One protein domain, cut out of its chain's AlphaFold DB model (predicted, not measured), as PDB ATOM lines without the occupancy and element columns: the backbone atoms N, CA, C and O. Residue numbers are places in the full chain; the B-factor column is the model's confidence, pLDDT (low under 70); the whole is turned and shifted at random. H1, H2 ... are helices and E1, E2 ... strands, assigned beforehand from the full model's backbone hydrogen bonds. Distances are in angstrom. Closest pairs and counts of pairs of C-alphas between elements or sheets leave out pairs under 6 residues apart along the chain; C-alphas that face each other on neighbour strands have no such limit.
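Overview. This is residues 32 to 108 of the 110 residues of an uncharacterized protein of Araneus ventricosus (UniProt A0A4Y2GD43). A strongly twisted sheet of four strands has the short helix H1 packed on one face beside E1 and E2, while the long helix H2 passes E3 and sticks out with residues 102 to 108. The printed part has 77 residues, with H1 E1 E2 E3 E4 H2 along it, class mixed; the mixed sheet runs E2 E1 E3 E4. It is only just compact, close to loose: radius of gyration of the C-alphas 13.4 A, spans 39 by 30 by 20 A.

Arrangement. Start at H1, residues 32 to 40, on the sheet at a height of 8.2 A; its Ser 38 and Gln 44 of E1, residues 43 to 49, have the closest C-alphas, 5.8 A apart. E2, residues 58 to 60, forms an antiparallel hairpin with E1; N 45 and O 60, 2.8 A, are within hydrogen-bond range. E3, residues 65 to 72, is parallel to E1, with N 44 and O 65 at 2.7 A. E3 and E4, residues 79 to 83, form an antiparallel hairpin, with N 70 and O 81 at 2.8 A. H2, residues 89 to 108, is near E3 and apart from H1. Every O i to N i+4 pair is within range in H1, 15 of 16 in H2.

Along the chain. Find C-alpha 32 at (38.594, -59.086, -21.019), where H1 begins. E1 spans 19.5 A, E3 23.2 A and H2 29.4 A, ending at (36.973, -67.784, -44.080).

Size, cuts and confidence. The farthest C-alphas, Ser 54 and Asn 108, are 43.5 A apart. The printed part has no cut; pLDDT is under 70 at residues 76, 86 to 99 and 101 to 108.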
ATOM      1  N   ALA A  32      37.512 -58.317 -20.410       90.62
ATOM      2  CA  ALA A  32      38.594 -59.086 -21.019       90.62
ATOM      3  C   ALA A  32      38.618 -58.912 -22.544       90.62
ATOM      4  O   ALA A  32      39.672 -58.652 -23.125       90.62
ATOM      5  N   GLU A  33      37.454 -58.971 -23.189       90.62
ATOM      6  CA  GLU A  33      37.327 -58.789 -24.631       90.62
ATOM      7  C   GLU A  33      37.620 -57.353 -25.063       90.62
ATOM      8  O   GLU A  33      38.238 -57.156 -26.105       90.62
ATOM      9  N   ILE A  34      37.250 -56.347 -24.262       91.25
ATOM     10  CA  ILE A  34      37.571 -54.945 -24.570       91.25
ATOM     11  C   ILE A  34      39.090 -54.727 -24.545       91.25
ATOM     12  O   ILE A  34      39.636 -54.055 -25.421       91.25
ATOM     13  N   VAL A  35      39.792 -55.330 -23.581       91.88
ATOM     14  CA  VAL A  35      41.258 -55.262 -23.511       91.88
ATOM     15  C   VAL A  35      41.901 -55.999 -24.682       91.88
ATOM     16  O   VAL A  35      42.802 -55.444 -25.315       91.88
ATOM     17  N   ALA A  36      41.429 -57.204 -25.010       90.00
ATOM     18  CA  ALA A  36      41.920 -57.956 -26.163       90.00
ATOM     19  C   ALA A  36      41.736 -57.161 -27.467       90.00
ATOM     20  O   ALA A  36      42.697 -56.970 -28.211       90.00
ATOM     21  N   PHE A  37      40.541 -56.604 -27.676       89.62
ATOM     22  CA  PHE A  37      40.204 -55.752 -28.814       89.62
ATOM     23  C   PHE A  37      41.117 -54.521 -28.909       89.62
ATOM     24  O   PHE A  37      41.686 -54.256 -29.966       89.62
ATOM     25  N   SER A  38      41.315 -53.798 -27.799       91.69
ATOM     26  CA  SER A  38      42.159 -52.592 -27.767       91.69
ATOM     27  C   SER A  38      43.585 -52.855 -28.256       91.69
ATOM     28  O   SER A  38      44.166 -52.044 -28.972       91.69
ATOM     29  N   ARG A  39      44.131 -54.026 -27.919       89.00
ATOM     30  CA  ARG A  39      45.489 -54.435 -28.283       89.00
ATOM     31  C   ARG A  39      45.565 -54.931 -29.715       89.00
ATOM     32  O   ARG A  39      46.428 -54.478 -30.458       89.00
ATOM     33  N   MET A  40      44.656 -55.830 -30.091       87.19
ATOM     34  CA  MET A  40      44.618 -56.436 -31.421       87.19
ATOM     35  C   MET A  40      44.500 -55.374 -32.515       87.19
ATOM     36  O   MET A  40      45.186 -55.446 -33.528       87.19
ATOM     37  N   PHE A  41      43.681 -54.351 -32.272       85.56
ATOM     38  CA  PHE A  41      43.409 -53.298 -33.244       85.56
ATOM     39  C   PHE A  41      44.164 -51.992 -32.983       85.56
ATOM     40  O   PHE A  41      43.920 -51.003 -33.671       85.56
ATOM     41  N   GLY A  42      45.060 -51.962 -31.990       88.12
ATOM     42  CA  GLY A  42      45.840 -50.768 -31.655       88.12
ATOM     43  C   GLY A  42      44.964 -49.536 -31.408       88.12
ATOM     44  O   GLY A  42      45.214 -48.467 -31.970       88.12
ATOM     45  N   CYS A  43      43.916 -49.680 -30.596       90.31
ATOM     46  CA  CYS A  43      42.968 -48.614 -30.292       90.31
ATOM     47  C   CYS A  43      42.772 -48.416 -28.784       90.31
ATOM     48  O   CYS A  43      42.995 -49.303 -27.967       90.31
ATOM     49  N   GLN A  44      42.348 -47.218 -28.410       93.56
ATOM     50  CA  GLN A  44      41.991 -46.830 -27.060       93.56
ATOM     51  C   GLN A  44      40.466 -46.782 -26.929       93.56
ATOM     52  O   GLN A  44      39.806 -45.990 -27.602       93.56
ATOM     53  N   VAL A  45      39.897 -47.597 -26.045       94.00
ATOM     54  CA  VAL A  45      38.446 -47.722 -25.857       94.00
ATOM     55  C   VAL A  45      38.002 -46.948 -24.618       94.00
ATOM     56  O   VAL A  45      38.430 -47.238 -23.506       94.00
ATOM     57  N   TYR A  46      37.106 -45.985 -24.805       93.69
ATOM     58  CA  TYR A  46      36.462 -45.206 -23.749       93.69
ATOM     59  C   TYR A  46      35.073 -45.774 -23.474       93.69
ATOM     60  O   TYR A  46      34.224 -45.789 -24.365       93.69
ATOM     61  N   VAL A  47      34.815 -46.177 -22.234       93.25
ATOM     62  CA  VAL A  47      33.512 -46.681 -21.792       93.25
ATOM     63  C   VAL A  47      32.852 -45.663 -20.869       93.25
ATOM     64  O   VAL A  47      33.309 -45.433 -19.749       93.25
ATOM     65  N   TYR A  48      31.755 -45.070 -21.337       91.19
ATOM     66  CA  TYR A  48      30.895 -44.175 -20.559       91.19
ATOM     67  C   TYR A  48      29.742 -44.945 -19.922       91.19
ATOM     68  O   TYR A  48      29.267 -45.931 -20.479       91.19
ATOM     69  N   PHE A  49      29.232 -44.463 -18.787       89.88
ATOM     70  CA  PHE A  49      28.171 -45.135 -18.035       89.88
ATOM     71  C   PHE A  49      26.870 -44.337 -18.111       89.88
ATOM     72  O   PHE A  49      26.779 -43.212 -17.624       89.88
ATOM     73  N   ARG A  50      25.825 -44.915 -18.713       86.50
ATOM     74  CA  ARG A  50      24.532 -44.231 -18.877       86.50
ATOM     75  C   ARG A  50      23.837 -43.958 -17.539       86.50
ATOM     76  O   ARG A  50      23.154 -42.942 -17.415       86.50
ATOM     77  N   GLN A  51      23.980 -44.874 -16.581       83.69
ATOM     78  CA  GLN A  51      23.373 -44.804 -15.248       83.69
ATOM     79  C   GLN A  51      24.021 -43.737 -14.363       83.69
ATOM     80  O   GLN A  51      23.341 -43.160 -13.523       83.69
ATOM     81  N   ASP A  52      25.309 -43.464 -14.568       83.25
ATOM     82  CA  ASP A  52      26.071 -42.502 -13.783       83.25
ATOM     83  C   ASP A  52      26.883 -41.606 -14.716       83.25
ATOM     84  O   ASP A  52      28.014 -41.907 -15.092       83.25
ATOM     85  N   ARG A  53      26.274 -40.481 -15.094       79.12
ATOM     86  CA  ARG A  53      26.883 -39.499 -16.001       79.12
ATOM     87  C   ARG A  53      28.012 -38.699 -15.352       79.12
ATOM     88  O   ARG A  53      28.731 -38.009 -16.066       79.12
ATOM     89  N   SER A  54      28.119 -38.730 -14.022       82.94
ATOM     90  CA  SER A  54      29.165 -38.021 -13.279       82.94
ATOM     91  C   SER A  54      30.450 -38.838 -13.174       82.94
ATOM     92  O   SER A  54      31.535 -38.280 -13.003       82.94
ATOM     93  N   ARG A  55      30.334 -40.161 -13.326       86.94
ATOM     94  CA  ARG A  55      31.459 -41.085 -13.347       86.94
ATOM     95  C   ARG A  55      32.362 -40.824 -14.551       86.94
ATOM     96  O   ARG A  55      31.914 -40.786 -15.696       86.94
ATOM     97  N   ALA A  56      33.660 -40.719 -14.276       89.12
ATOM     98  CA  ALA A  56      34.683 -40.676 -15.312       89.12
ATOM     99  C   ALA A  56      34.654 -41.965 -16.161       89.12
ATOM    100  O   ALA A  56      34.427 -43.052 -15.613       89.12
ATOM    101  N   PRO A  57      34.887 -41.877 -17.483       91.75
ATOM    102  CA  PRO A  57      34.920 -43.059 -18.330       91.75
ATOM    103  C   PRO A  57      36.048 -44.002 -17.907       91.75
ATOM    104  O   PRO A  57      37.114 -43.560 -17.476       91.75
ATOM    105  N   VAL A  58      35.826 -45.306 -18.075       94.00
ATOM    106  CA  VAL A  58      36.918 -46.283 -17.993       94.00
ATOM    107  C   VAL A  58      37.606 -46.328 -19.350       94.00
ATOM    108  O   VAL A  58      36.936 -46.385 -20.380       94.00
ATOM    109  N   ILE A  59      38.934 -46.262 -19.345       94.75
ATOM    110  CA  ILE A  59      39.747 -46.178 -20.557       94.75
ATOM    111  C   ILE A  59      40.618 -47.430 -20.642       94.75
ATOM    112  O   ILE A  59      41.336 -47.747 -19.695       94.75
ATOM    113  N   TYR A  60      40.559 -48.115 -21.781       94.50
ATOM    114  CA  TYR A  60      41.374 -49.288 -22.091       94.50
ATOM    115  C   TYR A  60      42.313 -48.982 -23.253       94.50
ATOM    116  O   TYR A  60      41.883 -48.401 -24.245       94.50
ATOM    117  N   GLY A  61      43.575 -49.394 -23.139       92.19
ATOM    118  CA  GLY A  61      44.612 -49.101 -24.129       92.19
ATOM    119  C   GLY A  61      45.155 -47.669 -24.046       92.19
ATOM    120  O   GLY A  61      44.586 -46.780 -23.407       92.19
ATOM    121  N   ASP A  62      46.285 -47.447 -24.704       93.00
ATOM    122  CA  ASP A  62      47.046 -46.191 -24.721       93.00
ATOM    123  C   ASP A  62      47.369 -45.708 -26.149       93.00
ATOM    124  O   ASP A  62      48.164 -44.791 -26.351       93.00
ATOM    125  N   TYR A  63      46.703 -46.291 -27.145       90.50
ATOM    126  CA  TYR A  63      46.878 -45.969 -28.557       90.50
ATOM    127  C   TYR A  63      46.172 -44.670 -28.979       90.50
ATOM    128  O   TYR A  63      45.332 -44.108 -28.274       90.50
ATOM    129  N   THR A  64      46.501 -44.184 -30.176       85.56
ATOM    130  CA  THR A  64      45.993 -42.909 -30.707       85.56
ATOM    131  C   THR A  64      44.585 -43.007 -31.293       85.56
ATOM    132  O   THR A  64      43.822 -42.041 -31.198       85.56
ATOM    133  N   LEU A  65      44.231 -44.148 -31.897       86.44
ATOM    134  CA  LEU A  65      42.894 -44.398 -32.432       86.44
ATOM    135  C   LEU A  65      41.915 -44.556 -31.273       86.44
ATOM    136  O   LEU A  65      42.120 -45.407 -30.419       86.44
ATOM    137  N   LYS A  66      40.850 -43.756 -31.228       88.56
ATOM    138  CA  LYS A  66      39.886 -43.779 -30.120       88.56
ATOM    139  C   LYS A  66      38.607 -44.479 -30.540       88.56
ATOM    140  O   LYS A  66      38.089 -44.179 -31.609       88.56
ATOM    141  N   CYS A  67      38.071 -45.319 -29.668       90.00
ATOM    142  CA  CYS A  67      36.756 -45.929 -29.777       90.00
ATOM    143  C   CYS A  67      35.908 -45.518 -28.569       90.00
ATOM    144  O   CYS A  67      36.416 -45.454 -27.451       90.00
ATOM    145  N   TYR A  68      34.621 -45.247 -28.762       89.69
ATOM    146  CA  TYR A  68      33.722 -44.799 -27.700       89.69
ATOM    147  C   TYR A  68      32.528 -45.743 -27.570       89.69
ATOM    148  O   TYR A  68      31.807 -45.985 -28.538       89.69
ATOM    149  N   LEU A  69      32.304 -46.243 -26.356       92.06
ATOM    150  CA  LEU A  69      31.195 -47.120 -25.994       92.06
ATOM    151  C   LEU A  69      30.342 -46.475 -24.896       92.06
ATOM    152  O   LEU A  69      30.862 -45.851 -23.968       92.06
ATOM    153  N   LEU A  70      29.027 -46.662 -24.975       91.06
ATOM    154  CA  LEU A  70      28.075 -46.343 -23.918       91.06
ATOM    155  C   LEU A  70      27.601 -47.635 -23.264       91.06
ATOM    156  O   LEU A  70      26.820 -48.381 -23.851       91.06
ATOM    157  N   PHE A  71      28.017 -47.872 -22.028       91.25
ATOM    158  CA  PHE A  71      27.474 -48.944 -21.214       91.25
ATOM    159  C   PHE A  71      26.122 -48.544 -20.618       91.25
ATOM    160  O   PHE A  71      25.977 -47.477 -20.008       91.25
ATOM    161  N   LYS A  72      25.129 -49.425 -20.751       89.00
ATOM    162  CA  LYS A  72      23.835 -49.335 -20.076       89.00
ATOM    163  C   LYS A  72      23.447 -50.699 -19.510       89.00
ATOM    164  O   LYS A  72      23.416 -51.685 -20.228       89.00
ATOM    165  N   GLY A  73      23.050 -50.744 -18.249       81.50
ATOM    166  CA  GLY A  73      22.425 -51.907 -17.626       81.50
ATOM    167  C   GLY A  73      23.073 -52.233 -16.292       81.50
ATOM    168  O   GLY A  73      23.829 -51.430 -15.745       81.50
ATOM    169  N   ASN A  74      22.749 -53.409 -15.767       78.38
ATOM    170  CA  ASN A  74      23.469 -53.991 -14.640       78.38
ATOM    171  C   ASN A  74      24.844 -54.486 -15.144       78.38
ATOM    172  O   ASN A  74      24.868 -55.040 -16.242       78.38
ATOM    173  N   PRO A  75      25.958 -54.311 -14.405       70.56
ATOM    174  CA  PRO A  75      27.240 -54.972 -14.680       70.56
ATOM    175  C   PRO A  75      27.146 -56.421 -15.187       70.56
ATOM    176  O   PRO A  75      27.859 -56.769 -16.122       70.56
ATOM    177  N   ASP A  76      26.217 -57.219 -14.653       67.81
ATOM    178  CA  ASP A  76      26.071 -58.638 -15.016       67.81
ATOM    179  C   ASP A  76      25.312 -58.874 -16.339       67.81
ATOM    180  O   ASP A  76      25.434 -59.925 -16.961       67.81
ATOM    181  N   HIS A  77      24.500 -57.906 -16.777       71.19
ATOM    182  CA  HIS A  77      23.611 -58.005 -17.947       71.19
ATOM    183  C   HIS A  77      23.558 -56.673 -18.705       71.19
ATOM    184  O   HIS A  77      22.494 -56.137 -19.033       71.19
ATOM    185  N   GLY A  78      24.730 -56.089 -18.903       83.56
ATOM    186  CA  GLY A  78      24.868 -54.796 -19.537       83.56
ATOM    187  C   GLY A  78      24.833 -54.878 -21.054       83.56
ATOM    188  O   GLY A  78      25.043 -55.923 -21.663       83.56
ATOM    189  N   HIS A  79      24.579 -53.739 -21.672       89.50
ATOM    190  CA  HIS A  79      24.609 -53.554 -23.109       89.50
ATOM    191  C   HIS A  79      25.543 -52.399 -23.443       89.50
ATOM    192  O   HIS A  79      25.533 -51.373 -22.758       89.50
ATOM    193  N   TYR A  80      26.315 -52.557 -24.511       90.38
ATOM    194  CA  TYR A  80      27.213 -51.532 -25.020       90.38
ATOM    195  C   TYR A  80      26.666 -50.997 -26.341       90.38
ATOM    196  O   TYR A  80      26.506 -51.757 -27.292       90.38
ATOM    197  N   ASP A  81      26.394 -49.695 -26.403       89.94
ATOM    198  CA  ASP A  81      26.155 -49.001 -27.671       89.94
ATOM    199  C   ASP A  81      27.467 -48.374 -28.159       89.94
ATOM    200  O   ASP A  81      28.221 -47.813 -27.364       89.94
ATOM    201  N   VAL A  82      27.734 -48.402 -29.465       88.94
ATOM    202  CA  VAL A  82      28.847 -47.635 -30.047       88.94
ATOM    203  C   VAL A  82      28.431 -46.171 -30.171       88.94
ATOM    204  O   VAL A  82      27.360 -45.865 -30.693       88.94
ATOM    205  N   ILE A  83      29.282 -45.256 -29.706       85.56
ATOM    206  CA  ILE A  83      29.070 -43.813 -29.841       85.56
ATOM    207  C   ILE A  83      30.003 -43.275 -30.924       85.56
ATOM    208  O   ILE A  83      31.206 -43.534 -30.913       85.56
ATOM    209  N   GLN A  84      29.453 -42.469 -31.827       76.88
ATOM    210  CA  GLN A  84      30.224 -41.764 -32.845       76.88
ATOM    211  C   GLN A  84      30.291 -40.264 -32.513       76.88
ATOM    212  O   GLN A  84      29.246 -39.626 -32.343       76.88
ATOM    213  N   PRO A  85      31.491 -39.662 -32.427       70.88
ATOM    214  CA  PRO A  85      31.623 -38.212 -32.351       70.88
ATOM    215  C   PRO A  85      31.081 -37.567 -33.634       70.88
ATOM    216  O   PRO A  85      31.427 -37.999 -34.731       70.88
ATOM    217  N   LYS A  86      30.268 -36.509 -33.506       68.12
ATOM    218  CA  LYS A  86      29.558 -35.867 -34.633       68.12
ATOM    219  C   LYS A  86      30.453 -35.330 -35.761       68.12
ATOM    220  O   LYS A  86      29.945 -35.114 -36.852       68.12
ATOM    221  N   GLU A  87      31.745 -35.108 -35.521       62.53
ATOM    222  CA  GLU A  87      32.627 -34.386 -36.454       62.53
ATOM    223  C   GLU A  87      33.784 -35.220 -37.027       62.53
ATOM    224  O   GLU A  87      34.693 -34.665 -37.636       62.53
ATOM    225  N   ASN A  88      33.800 -36.546 -36.849       57.00
ATOM    226  CA  ASN A  88      34.995 -37.330 -37.174       57.00
ATOM    227  C   ASN A  88      34.791 -38.288 -38.362       57.00
ATOM    228  O   ASN A  88      34.420 -39.445 -38.181       57.00
ATOM    229  N   THR A  89      35.071 -37.814 -39.581       56.03
ATOM    230  CA  THR A  89      35.036 -38.617 -40.823       56.03
ATOM    231  C   THR A  89      36.044 -39.770 -40.823       56.03
ATOM    232  O   THR A  89      35.714 -40.857 -41.290       56.03
ATOM    233  N   ARG A  90      37.216 -39.597 -40.191       58.56
ATOM    234  CA  ARG A  90      38.218 -40.671 -39.998       58.56
ATOM    235  C   ARG A  90      37.693 -41.845 -39.171       58.56
ATOM    236  O   ARG A  90      38.244 -42.936 -39.212       58.56
ATOM    237  N   TYR A  91      36.643 -41.616 -38.388       57.47
ATOM    238  CA  TYR A  91      36.026 -42.635 -37.547       57.47
ATOM    239  C   TYR A  91      35.171 -43.607 -38.366       57.47
ATOM    240  O   TYR A  91      35.125 -44.791 -38.050       57.47
ATOM    241  N   THR A  92      34.519 -43.116 -39.425       59.34
ATOM    242  CA  THR A  92      33.796 -43.966 -40.381       59.34
ATOM    243  C   THR A  92      34.781 -44.865 -41.121       59.34
ATOM    244  O   THR A  92      34.605 -46.075 -41.118       59.34
ATOM    245  N   GLU A  93      35.876 -44.293 -41.630       63.50
ATOM    246  CA  GLU A  93      36.948 -45.047 -42.297       63.50
ATOM    247  C   GLU A  93      37.576 -46.098 -41.371       63.50
ATOM    248  O   GLU A  93      37.773 -47.232 -41.785       63.50
ATOM    249  N   ALA A  94      37.835 -45.764 -40.102       61.62
ATOM    250  CA  ALA A  94      38.372 -46.717 -39.130       61.62
ATOM    251  C   ALA A  94      37.375 -47.834 -38.766       61.62
ATOM    252  O   ALA A  94      37.790 -48.976 -38.590       61.62
ATOM    253  N   ILE A  95      36.072 -47.535 -38.658       63.59
ATOM    254  CA  ILE A  95      35.038 -48.565 -38.455       63.59
ATOM    255  C   ILE A  95      34.930 -49.473 -39.677       63.59
ATOM    256  O   ILE A  95      34.774 -50.679 -39.511       63.59
ATOM    257  N   ASP A  96      35.002 -48.919 -40.882       65.81
ATOM    258  CA  ASP A  96      34.922 -49.716 -42.101       65.81
ATOM    259  C   ASP A  96      36.185 -50.570 -42.288       65.81
ATOM    260  O   ASP A  96      36.055 -51.748 -42.601       65.81
ATOM    261  N   GLN A  97      37.375 -50.062 -41.946       65.56
ATOM    262  CA  GLN A  97      38.608 -50.861 -41.868       65.56
ATOM    263  C   GLN A  97      38.519 -51.964 -40.807       65.56
ATOM    264  O   GLN A  97      38.921 -53.095 -41.056       65.56
ATOM    265  N   LEU A  98      37.959 -51.669 -39.628       63.59
ATOM    266  CA  LEU A  98      37.709 -52.670 -38.586       63.59
ATOM    267  C   LEU A  98      36.736 -53.749 -39.065       63.59
ATOM    268  O   LEU A  98      36.968 -54.928 -38.820       63.59
ATOM    269  N   ARG A  99      35.653 -53.362 -39.747       68.25
ATOM    270  CA  ARG A  99      34.696 -54.302 -40.344       68.25
ATOM    271  C   ARG A  99      35.356 -55.155 -41.414       68.25
ATOM    272  O   ARG A  99      35.144 -56.356 -41.407       68.25
ATOM    273  N   GLU A 100      36.161 -54.554 -42.283       71.19
ATOM    274  CA  GLU A 100      36.900 -55.263 -43.326       71.19
ATOM    275  C   GLU A 100      37.893 -56.256 -42.718       71.19
ATOM    276  O   GLU A 100      37.903 -57.415 -43.110       71.19
ATOM    277  N   MET A 101      38.659 -55.853 -41.704       64.31
ATOM    278  CA  MET A 101      39.587 -56.740 -40.997       64.31
ATOM    279  C   MET A 101      38.866 -57.889 -40.290       64.31
ATOM    280  O   MET A 101      39.275 -59.035 -40.436       64.31
ATOM    281  N   VAL A 102      37.756 -57.617 -39.595       65.06
ATOM    282  CA  VAL A 102      36.940 -58.667 -38.966       65.06
ATOM    283  C   VAL A 102      36.321 -59.593 -40.019       65.06
ATOM    284  O   VAL A 102      36.329 -60.804 -39.828       65.06
ATOM    285  N   SER A 103      35.826 -59.071 -41.145       64.62
ATOM    286  CA  SER A 103      35.329 -59.901 -42.250       64.62
ATOM    287  C   SER A 103      36.443 -60.759 -42.853       64.62
ATOM    288  O   SER A 103      36.256 -61.955 -43.014       64.62
ATOM    289  N   LEU A 104      37.631 -60.212 -43.117       64.88
ATOM    290  CA  LEU A 104      38.764 -60.978 -43.657       64.88
ATOM    291  C   LEU A 104      39.228 -62.097 -42.714       64.88
ATOM    292  O   LEU A 104      39.640 -63.165 -43.171       64.88
ATOM    293  N   GLU A 105      39.163 -61.854 -41.408       59.31
ATOM    294  CA  GLU A 105      39.635 -62.779 -40.380       59.31
ATOM    295  C   GLU A 105      38.585 -63.843 -40.007       59.31
ATOM    296  O   GLU A 105      38.964 -64.937 -39.603       59.31
ATOM    297  N   TYR A 106      37.285 -63.573 -40.212       56.22
ATOM    298  CA  TYR A 106      36.187 -64.461 -39.789       56.22
ATOM    299  C   TYR A 106      35.211 -64.916 -40.903       56.22
ATOM    300  O   TYR A 106      34.377 -65.780 -40.640       56.22
ATOM    301  N   GLU A 107      35.284 -64.411 -42.145       51.38
ATOM    302  CA  GLU A 107      34.492 -64.931 -43.287       51.38
ATOM    303  C   GLU A 107      35.131 -66.152 -43.972       51.38
ATOM    304  O   GLU A 107      34.482 -66.793 -44.794       51.38
ATOM    305  N   ASN A 108      36.357 -66.536 -43.606       45.22
ATOM    306  CA  ASN A 108      36.973 -67.784 -44.080       45.22
ATOM    307  C   ASN A 108      36.536 -69.038 -43.285       45.22
ATOM    308  O   ASN A 108      36.980 -70.135 -43.614       45.22
TER     309      ASN A 108